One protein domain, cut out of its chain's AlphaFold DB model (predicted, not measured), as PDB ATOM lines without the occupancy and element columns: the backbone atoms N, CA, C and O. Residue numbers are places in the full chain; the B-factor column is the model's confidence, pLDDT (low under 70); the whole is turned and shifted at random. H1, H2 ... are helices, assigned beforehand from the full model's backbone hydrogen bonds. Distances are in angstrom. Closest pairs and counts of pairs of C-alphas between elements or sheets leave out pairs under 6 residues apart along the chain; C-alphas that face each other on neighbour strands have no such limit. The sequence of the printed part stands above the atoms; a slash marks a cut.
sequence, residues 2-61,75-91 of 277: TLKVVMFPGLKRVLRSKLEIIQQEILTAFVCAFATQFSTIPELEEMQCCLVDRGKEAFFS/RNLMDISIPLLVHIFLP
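What this domain is: This is residues 2 to 61 and 75 to 91 of the 277 residues of an uncharacterized protein of Puccinia sorghi (UniProt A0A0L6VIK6). H1 and H2 make a helical hairpin that opens as a V away from their link; H4 packs on H1, and the short H3 sits near the V's open end. A loop, residues 49 to 61, follows H3. The printed part has 77 residues with four named helices, H1 to H4 in order, and no named strand. It is all helix and compact, with a radius of gyration of the C-alphas of 12.7 A and spans of 35 by 32 by 25 A.

Where its parts are: H1, residues 3 to 15, begins at C-alpha (189.644, 209.125, 142.301) and is 17.1 A long. H2, residues 20 to 37, is 25.2 A; H3 is residues 42 to 48. H4, residues 75 to 89, is 21.2 A and ends at C-alpha (172.610, 217.835, 161.966).

How they stand to each other: H1, with residues 11 to 15 alone, touches H2, opposite ways at a shallow tilt of 32 degrees; their closest C-alphas, Leu 15 and Gln 23, are 5.6 A apart. H1 touches H4 at a steep tilt of 46 degrees, closest at C-alphas Leu 15 and Pro 83, 6.6 A. H3 is close but not clearly touching H2, C-alphas Phe 34 and Leu 44 being closest at 7.1 A. Every O i to N i+4 pair is within hydrogen-bond range in H2, against 6 of 9 in H1, 2 of 3 in H3 and 9 of 11 in H4.

The domain as a whole: Residues 62 to 74 are not printed; C-alphas 61 and 75 are 16.7 A apart. The pLDDT is under 70 at residues 38 to 39, 47 to 61 and 87 to 91.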
ATOM      1  N   THR A   2     190.744 206.620 138.258       79.31
ATOM      2  CA  THR A   2     189.897 207.730 138.721       79.31
ATOM      3  C   THR A   2     189.795 207.712 140.244       79.31
ATOM      4  O   THR A   2     189.660 206.643 140.847       79.31
ATOM      5  N   LEU A   3     189.829 208.897 140.860       73.56
ATOM      6  CA  LEU A   3     189.644 209.125 142.301       73.56
ATOM      7  C   LEU A   3     188.430 208.339 142.836       73.56
ATOM      8  O   LEU A   3     188.456 207.754 143.918       73.56
ATOM      9  N   LYS A   4     187.403 208.213 141.989       80.69
ATOM     10  CA  LYS A   4     186.170 207.465 142.228       80.69
ATOM     11  C   LYS A   4     186.371 205.980 142.569       80.69
ATOM     12  O   LYS A   4     185.624 205.435 143.378       80.69
ATOM     13  N   VAL A   5     187.349 205.312 141.958       83.75
ATOM     14  CA  VAL A   5     187.566 203.860 142.113       83.75
ATOM     15  C   VAL A   5     188.315 203.534 143.403       83.75
ATOM     16  O   VAL A   5     188.062 202.494 144.003       83.75
ATOM     17  N   VAL A   6     189.204 204.422 143.854       81.12
ATOM     18  CA  VAL A   6     190.065 204.174 145.021       81.12
ATOM     19  C   VAL A   6     189.516 204.855 146.275       81.12
ATOM     20  O   VAL A   6     189.401 204.223 147.324       81.12
ATOM     21  N   MET A   7     189.115 206.123 146.166       85.44
ATOM     22  CA  MET A   7     188.767 206.942 147.324       85.44
ATOM     23  C   MET A   7     187.382 206.604 147.880       85.44
ATOM     24  O   MET A   7     187.234 206.445 149.091       85.44
ATOM     25  N   PHE A   8     186.364 206.423 147.028       86.31
ATOM     26  CA  PHE A   8     185.002 206.185 147.523       86.31
ATOM     27  C   PHE A   8     184.824 204.869 148.284       86.31
ATOM     28  O   PHE A   8     184.150 204.889 149.314       86.31
ATOM     29  N   PRO A   9     185.393 203.722 147.861       88.38
ATOM     30  CA  PRO A   9     185.307 202.507 148.666       88.38
ATOM     31  C   PRO A   9     185.969 202.662 150.040       88.38
ATOM     32  O   PRO A   9     185.426 202.168 151.028       88.38
ATOM     33  N   GLY A  10     187.102 203.373 150.111       89.19
ATOM     34  CA  GLY A  10     187.786 203.692 151.367       89.19
ATOM     35  C   GLY A  10     186.933 204.584 152.267       89.19
ATOM     36  O   GLY A  10     186.637 204.211 153.400       89.19
ATOM     37  N   LEU A  11     186.436 205.697 151.724       87.69
ATOM     38  CA  LEU A  11     185.568 206.635 152.434       87.69
ATOM     39  C   LEU A  11     184.297 205.948 152.951       87.69
ATOM     40  O   LEU A  11     183.937 206.108 154.109       87.69
ATOM     41  N   LYS A  12     183.653 205.096 152.146       88.31
ATOM     42  CA  LYS A  12     182.482 204.323 152.589       88.31
ATOM     43  C   LYS A  12     182.787 203.371 153.741       88.31
ATOM     44  O   LYS A  12     181.938 203.189 154.609       88.31
ATOM     45  N   ARG A  13     183.953 202.715 153.744       89.44
ATOM     46  CA  ARG A  13     184.352 201.836 154.858       89.44
ATOM     47  C   ARG A  13     184.554 202.642 156.132       89.44
ATOM     48  O   ARG A  13     184.083 202.228 157.184       89.44
ATOM     49  N   VAL A  14     185.183 203.804 156.010       89.00
ATOM     50  CA  VAL A  14     185.424 204.720 157.124       89.00
ATOM     51  C   VAL A  14     184.126 205.292 157.683       89.00
ATOM     52  O   VAL A  14     183.926 205.258 158.890       89.00
ATOM     53  N   LEU A  15     183.223 205.781 156.831       84.88
ATOM     54  CA  LEU A  15     181.929 206.329 157.259       84.88
ATOM     55  C   LEU A  15     181.033 205.267 157.912       84.88
ATOM     56  O   LEU A  15     180.069 205.595 158.592       84.88
ATOM     57  N   ARG A  16     181.353 203.982 157.719       87.25
ATOM     58  CA  ARG A  16     180.724 202.844 158.403       87.25
ATOM     59  C   ARG A  16     181.491 202.379 159.645       87.25
ATOM     60  O   ARG A  16     181.052 201.425 160.287       87.25
ATOM     61  N   SER A  17     182.621 203.006 159.977       91.88
ATOM     62  CA  SER A  17     183.360 202.736 161.213       91.88
ATOM     63  C   SER A  17     182.456 202.978 162.415       91.88
ATOM     64  O   SER A  17     181.646 203.895 162.396       91.88
ATOM     65  N   LYS A  18     182.578 202.178 163.474       89.12
ATOM     66  CA  LYS A  18     181.846 202.425 164.729       89.12
ATOM     67  C   LYS A  18     182.519 203.482 165.605       89.12
ATOM     68  O   LYS A  18     181.933 203.916 166.589       89.12
ATOM     69  N   LEU A  19     183.755 203.849 165.276       91.38
ATOM     70  CA  LEU A  19     184.528 204.820 166.030       91.38
ATOM     71  C   LEU A  19     184.210 206.221 165.511       91.38
ATOM     72  O   LEU A  19     184.685 206.613 164.445       91.38
ATOM     73  N   GLU A  20     183.426 206.969 166.288       86.31
ATOM     74  CA  GLU A  20     183.017 208.346 165.976       86.31
ATOM     75  C   GLU A  20     184.219 209.257 165.702       86.31
ATOM     76  O   GLU A  20     184.187 210.046 164.766       86.31
ATOM     77  N   ILE A  21     185.324 209.074 166.433       86.06
ATOM     78  CA  ILE A  21     186.563 209.851 166.252       86.06
ATOM     79  C   ILE A  21     187.112 209.696 164.825       86.06
ATOM     80  O   ILE A  21     187.430 210.685 164.171       86.06
ATOM     81  N   ILE A  22     187.161 208.463 164.310       87.12
ATOM     82  CA  ILE A  22     187.658 208.182 162.954       87.12
ATOM     83  C   ILE A  22     186.712 208.775 161.904       87.12
ATOM     84  O   ILE A  22     187.162 209.306 160.889       87.12
ATOM     85  N   GLN A  23     185.398 208.681 162.134       87.69
ATOM     86  CA  GLN A  23     184.420 209.295 161.241       87.69
ATOM     87  C   GLN A  23     184.608 210.812 161.198       87.69
ATOM     88  O   GLN A  23     184.672 211.379 160.113       87.69
ATOM     89  N   GLN A  24     184.738 211.452 162.358       87.00
ATOM     90  CA  GLN A  24     184.851 212.898 162.474       87.00
ATOM     91  C   GLN A  24     186.135 213.419 161.827       87.00
ATOM     92  O   GLN A  24     186.065 214.342 161.021       87.00
ATOM     93  N   GLU A  25     187.285 212.795 162.088       88.94
ATOM     94  CA  GLU A  25     188.555 213.181 161.461       88.94
ATOM     95  C   GLU A  25     188.486 213.101 159.935       88.94
ATOM     96  O   GLU A  25     188.945 214.005 159.235       88.94
ATOM     97  N   ILE A  26     187.866 212.048 159.402       89.31
ATOM     98  CA  ILE A  26     187.798 211.846 157.955       89.31
ATOM     99  C   ILE A  26     186.737 212.737 157.318       89.31
ATOM    100  O   ILE A  26     186.952 213.236 156.217       89.31
ATOM    101  N   LEU A  27     185.639 213.022 158.015       85.69
ATOM    102  CA  LEU A  27     184.671 214.028 157.595       85.69
ATOM    103  C   LEU A  27     185.288 215.426 157.571       85.69
ATOM    104  O   LEU A  27     185.110 216.145 156.591       85.69
ATOM    105  N   THR A  28     186.064 215.797 158.588       87.00
ATOM    106  CA  THR A  28     186.790 217.069 158.620       87.00
ATOM    107  C   THR A  28     187.817 217.142 157.496       87.00
ATOM    108  O   THR A  28     187.818 218.116 156.748       87.00
ATOM    109  N   ALA A  29     188.635 216.103 157.307       86.19
ATOM    110  CA  ALA A  29     189.597 216.044 156.208       86.19
ATOM    111  C   ALA A  29     188.902 216.136 154.843       86.19
ATOM    112  O   ALA A  29     189.377 216.845 153.958       86.19
ATOM    113  N   PHE A  30     187.750 215.479 154.688       85.69
ATOM    114  CA  PHE A  30     186.959 215.531 153.467       85.69
ATOM    115  C   PHE A  30     186.408 216.934 153.216       85.69
ATOM    116  O   PHE A  30     186.583 217.449 152.121       85.69
ATOM    117  N   VAL A  31     185.821 217.591 154.221       84.19
ATOM    118  CA  VAL A  31     185.328 218.976 154.119       84.19
ATOM    119  C   VAL A  31     186.467 219.953 153.817       84.19
ATOM    120  O   VAL A  31     186.290 220.843 152.989       84.19
ATOM    121  N   CYS A  32     187.643 219.780 154.427       82.75
ATOM    122  CA  CYS A  32     188.824 220.595 154.147       82.75
ATOM    123  C   CYS A  32     189.358 220.376 152.724       82.75
ATOM    124  O   CYS A  32     189.675 221.348 152.040       82.75
ATOM    125  N   ALA A  33     189.435 219.126 152.262       81.50
ATOM    126  CA  ALA A  33     189.841 218.795 150.895       81.50
ATOM    127  C   ALA A  33     188.848 219.360 149.875       81.50
ATOM    128  O   ALA A  33     189.267 219.948 148.883       81.50
ATOM    129  N   PHE A  34     187.548 219.264 150.174       82.19
ATOM    130  CA  PHE A  34     186.487 219.924 149.423       82.19
ATOM    131  C   PHE A  34     186.813 221.424 149.369       82.19
ATOM    132  O   PHE A  34     187.233 221.901 148.323       82.19
ATOM    133  N   ALA A  35     186.805 222.128 150.510       78.19
ATOM    134  CA  ALA A  35     187.019 223.576 150.626       78.19
ATOM    135  C   ALA A  35     188.274 224.122 149.926       78.19
ATOM    136  O   ALA A  35     188.253 225.258 149.457       78.19
ATOM    137  N   THR A  36     189.351 223.339 149.864       80.19
ATOM    138  CA  THR A  36     190.648 223.786 149.336       80.19
ATOM    139  C   THR A  36     190.906 223.394 147.882       80.19
ATOM    140  O   THR A  36     191.643 224.106 147.207       80.19
ATOM    141  N   GLN A  37     190.317 222.303 147.382       74.38
ATOM    142  CA  GLN A  37     190.643 221.735 146.060       74.38
ATOM    143  C   GLN A  37     189.448 221.695 145.093       74.38
ATOM    144  O   GLN A  37     189.559 221.181 143.981       74.38
ATOM    145  N   PHE A  38     188.315 222.280 145.488       62.53
ATOM    146  CA  PHE A  38     187.057 222.302 144.736       62.53
ATOM    147  C   PHE A  38     187.174 222.601 143.241       62.53
ATOM    148  O   PHE A  38     186.522 221.942 142.440       62.53
ATOM    149  N   SER A  39     187.970 223.598 142.853       65.62
ATOM    150  CA  SER A  39     187.988 224.095 141.472       65.62
ATOM    151  C   SER A  39     188.755 223.207 140.492       65.62
ATOM    152  O   SER A  39     188.754 223.492 139.300       65.62
ATOM    153  N   THR A  40     189.437 222.163 140.972       76.06
ATOM    154  CA  THR A  40     190.340 221.346 140.140       76.06
ATOM    155  C   THR A  40     189.883 219.904 139.950       76.06
ATOM    156  O   THR A  40     190.408 219.234 139.063       76.06
ATOM    157  N   ILE A  41     188.899 219.420 140.719       78.94
ATOM    158  CA  ILE A  41     188.448 218.021 140.657       78.94
ATOM    159  C   ILE A  41     186.974 217.967 140.209       78.94
ATOM    160  O   ILE A  41     186.084 218.179 141.038       78.94
ATOM    161  N   PRO A  42     186.682 217.640 138.935       75.75
ATOM    162  CA  PRO A  42     185.314 217.634 138.408       75.75
ATOM    163  C   PRO A  42     184.404 216.616 139.117       75.75
ATOM    164  O   PRO A  42     183.201 216.826 139.243       75.75
ATOM    165  N   GLU A  43     184.951 215.527 139.668       73.56
ATOM    166  CA  GLU A  43     184.167 214.579 140.471       73.56
ATOM    167  C   GLU A  43     183.683 215.160 141.812       73.56
ATOM    168  O   GLU A  43     182.687 214.685 142.361       73.56
ATOM    169  N   LEU A  44     184.381 216.164 142.356       72.25
ATOM    170  CA  LEU A  44     183.952 216.894 143.552       72.25
ATOM    171  C   LEU A  44     182.935 217.989 143.201       72.25
ATOM    172  O   LEU A  44     182.023 218.241 143.988       72.25
ATOM    173  N   GLU A  45     183.028 218.568 142.004       75.94
ATOM    174  CA  GLU A  45     182.038 219.504 141.461       75.94
ATOM    175  C   GLU A  45     180.654 218.838 141.310       75.94
ATOM    176  O   GLU A  45     179.647 219.391 141.753       75.94
ATOM    177  N   GLU A  46     180.594 217.587 140.829       72.00
ATOM    178  CA  GLU A  46     179.342 216.804 140.786       72.00
ATOM    179  C   GLU A  46     178.705 216.632 142.183       72.00
ATOM    180  O   GLU A  46     177.479 216.655 142.329       72.00
ATOM    181  N   MET A  47     179.524 216.481 143.231       66.12
ATOM    182  CA  MET A  47     179.043 216.412 144.616       66.12
ATOM    183  C   MET A  47     178.590 217.777 145.147       66.12
ATOM    184  O   MET A  47     177.676 217.836 145.971       66.12
ATOM    185  N   GLN A  48     179.189 218.874 144.678       65.94
ATOM    186  CA  GLN A  48     178.817 220.234 145.068       65.94
ATOM    187  C   GLN A  48     177.402 220.588 144.604       65.94
ATOM    188  O   GLN A  48     176.653 221.188 145.375       65.94
ATOM    189  N   CYS A  49     176.997 220.151 143.405       58.47
ATOM    190  CA  CYS A  49     175.625 220.325 142.915       58.47
ATOM    191  C   CYS A  49     174.570 219.707 143.850       58.47
ATOM    192  O   CYS A  49     173.411 220.111 143.829       58.47
ATOM    193  N   CYS A  50     174.961 218.737 144.681       53.78
ATOM    194  CA  CYS A  50     174.091 218.139 145.692       53.78
ATOM    195  C   CYS A  50     174.112 218.877 147.043       53.78
ATOM    196  O   CYS A  50     173.260 218.596 147.880       53.78
ATOM    197  N   LEU A  51     175.081 219.771 147.283       46.41
ATOM    198  CA  LEU A  51     175.365 220.362 148.598       46.41
ATOM    199  C   LEU A  51     175.214 221.890 148.668       46.41
ATOM    200  O   LEU A  51     175.161 222.425 149.773       46.41
ATOM    201  N   VAL A  52     175.141 222.609 147.543       41.16
ATOM    202  CA  VAL A  52     175.078 224.080 147.545       41.16
ATOM    203  C   VAL A  52     173.881 224.596 146.744       41.16
ATOM    204  O   VAL A  52     173.927 224.625 145.520       41.16
ATOM    205  N   ASP A  53     172.871 225.116 147.452       35.72
ATOM    206  CA  ASP A  53     172.130 226.306 147.014       35.72
ATOM    207  C   ASP A  53     172.209 227.368 148.123       35.72
ATOM    208  O   ASP A  53     171.616 227.267 149.200       35.72
ATOM    209  N   ARG A  54     173.076 228.353 147.896       40.59
ATOM    210  CA  ARG A  54     173.502 229.364 148.868       40.59
ATOM    211  C   ARG A  54     172.629 230.606 148.688       40.59
ATOM    212  O   ARG A  54     173.128 231.657 148.301       40.59
ATOM    213  N   GLY A  55     171.318 230.500 148.904       33.41
ATOM    214  CA  GLY A  55     170.467 231.685 148.754       33.41
ATOM    215  C   GLY A  55     169.003 231.541 149.127       33.41
ATOM    216  O   GLY A  55     168.475 232.434 149.785       33.41
ATOM    217  N   LYS A  56     168.332 230.456 148.741       42.31
ATOM    218  CA  LYS A  56     166.930 230.186 149.089       42.31
ATOM    219  C   LYS A  56     166.733 228.676 149.051       42.31
ATOM    220  O   LYS A  56     166.906 228.098 147.997       42.31
ATOM    221  N   GLU A  57     166.393 228.087 150.197       36.28
ATOM    222  CA  GLU A  57     165.970 226.684 150.346       36.28
ATOM    223  C   GLU A  57     166.991 225.649 149.820       36.28
ATOM    224  O   GLU A  57     167.089 225.379 148.630       36.28
ATOM    225  N   ALA A  58     167.742 225.012 150.728       34.19
ATOM    226  CA  ALA A  58     168.598 223.877 150.387       34.19
ATOM    227  C   ALA A  58     167.737 222.683 149.935       34.19
ATOM    228  O   ALA A  58     167.313 221.853 150.740       34.19
ATOM    229  N   PHE A  59     167.455 222.609 148.639       35.97
ATOM    230  CA  PHE A  59     166.924 221.420 147.996       35.97
ATOM    231  C   PHE A  59     168.078 220.585 147.451       35.97
ATOM    232  O   PHE A  59     169.021 221.106 146.860       35.97
ATOM    233  N   PHE A  60     167.952 219.261 147.552       34.88
ATOM    234  CA  PHE A  60     168.534 218.397 146.531       34.88
ATOM    235  C   PHE A  60     167.935 218.849 145.194       34.88
ATOM    236  O   PHE A  60     166.766 218.574 144.917       34.88
ATOM    237  N   SER A  61     168.689 219.617 144.407       35.44
ATOM    238  CA  SER A  61     168.213 220.107 143.117       35.44
ATOM    239  C   SER A  61     167.948 218.909 142.207       35.44
ATOM    240  O   SER A  61     168.865 218.245 141.728       35.44
ATOM    241  N   ARG A  75     173.561 204.966 144.155       71.25
ATOM    242  CA  ARG A  75     173.574 204.477 145.542       71.25
ATOM    243  C   ARG A  75     174.810 204.938 146.334       71.25
ATOM    244  O   ARG A  75     174.745 205.138 147.539       71.25
ATOM    245  N   ASN A  76     175.921 205.162 145.633       71.62
ATOM    246  CA  ASN A  76     177.174 205.672 146.167       71.62
ATOM    247  C   ASN A  76     177.105 207.083 146.756       71.62
ATOM    248  O   ASN A  76     177.810 207.323 147.726       71.62
ATOM    249  N   LEU A  77     176.290 207.981 146.199       74.81
ATOM    250  CA  LEU A  77     176.174 209.352 146.695       74.81
ATOM    251  C   LEU A  77     175.363 209.381 147.994       74.81
ATOM    252  O   LEU A  77     175.813 209.975 148.966       74.81
ATOM    253  N   MET A  78     174.251 208.639 148.054       78.12
ATOM    254  CA  MET A  78     173.445 208.481 149.277       78.12
ATOM    255  C   MET A  78     174.223 207.798 150.409       78.12
ATOM    256  O   MET A  78     174.114 208.198 151.564       78.12
ATOM    257  N   ASP A  79     175.067 206.813 150.077       79.06
ATOM    258  CA  ASP A  79     175.955 206.147 151.042       79.06
ATOM    259  C   ASP A  79     176.964 207.107 151.712       79.06
ATOM    260  O   ASP A  79     177.568 206.736 152.717       79.06
ATOM    261  N   ILE A  80     177.182 208.301 151.150       81.00
ATOM    262  CA  ILE A  80     178.141 209.301 151.640       81.00
ATOM    263  C   ILE A  80     177.410 210.512 152.225       81.00
ATOM    264  O   ILE A  80     177.762 210.970 153.309       81.00
ATOM    265  N   SER A  81     176.366 211.003 151.549       79.25
ATOM    266  CA  SER A  81     175.606 212.175 151.981       79.25
ATOM    267  C   SER A  81     174.791 211.908 153.244       79.25
ATOM    268  O   SER A  81     174.728 212.779 154.101       79.25
ATOM    269  N   ILE A  82     174.218 210.713 153.421       82.62
ATOM    270  CA  ILE A  82     173.413 210.406 154.613       82.62
ATOM    271  C   ILE A  82     174.268 210.440 155.893       82.62
ATOM    272  O   ILE A  82     173.890 211.167 156.810       82.62
ATOM    273  N   PRO A  83     175.425 209.749 155.987       76.38
ATOM    274  CA  PRO A  83     176.303 209.869 157.155       76.38
ATOM    275  C   PRO A  83     176.784 211.304 157.414       76.38
ATOM    276  O   PRO A  83     176.823 211.732 158.563       76.38
ATOM    277  N   LEU A  84     177.095 212.058 156.352       75.75
ATOM    278  CA  LEU A  84     177.477 213.472 156.429       75.75
ATOM    279  C   LEU A  84     176.368 214.338 157.039       75.75
ATOM    280  O   LEU A  84     176.622 215.101 157.964       75.75
ATOM    281  N   LEU A  85     175.138 214.202 156.538       77.31
ATOM    282  CA  LEU A  85     173.978 214.942 157.031       77.31
ATOM    283  C   LEU A  85     173.671 214.560 158.480       77.31
ATOM    284  O   LEU A  85     173.455 215.439 159.307       77.31
ATOM    285  N   VAL A  86     173.710 213.269 158.818       76.00
ATOM    286  CA  VAL A  86     173.530 212.814 160.203       76.00
ATOM    287  C   VAL A  86     174.592 213.432 161.113       76.00
ATOM    288  O   VAL A  86     174.246 213.939 162.169       76.00
ATOM    289  N   HIS A  87     175.855 213.478 160.694       67.50
ATOM    290  CA  HIS A  87     176.922 214.074 161.497       67.50
ATOM    291  C   HIS A  87     176.783 215.599 161.653       67.50
ATOM    292  O   HIS A  87     177.040 216.134 162.727       67.50
ATOM    293  N   ILE A  88     176.387 216.315 160.594       68.44
ATOM    294  CA  ILE A  88     176.218 217.777 160.627       68.44
ATOM    295  C   ILE A  88     175.006 218.174 161.482       68.44
ATOM    296  O   ILE A  88     175.094 219.123 162.257       68.44
ATOM    297  N   PHE A  89     173.888 217.454 161.354       64.06
ATOM    298  CA  PHE A  89     172.610 217.835 161.966       64.06
ATOM    299  C   PHE A  89     172.314 217.144 163.303       64.06
ATOM    300  O   PHE A  89     171.474 217.625 164.060       64.06
ATOM    301  N   LEU A  90     172.984 216.033 163.618       69.44
ATOM    302  CA  LEU A  90     172.879 215.337 164.905       69.44
ATOM    303  C   LEU A  90     174.267 215.222 165.549       69.44
ATOM    304  O   LEU A  90     174.783 214.109 165.688       69.44
ATOM    305  N   PRO A  91     174.893 216.344 165.958       53.81
ATOM    306  CA  PRO A  91     176.108 216.275 166.748       53.81
ATOM    307  C   PRO A  91     175.791 215.511 168.033       53.81
ATOM    308  O   PRO A  91     175.039 215.974 168.896       53.81
TER     309      PRO A  91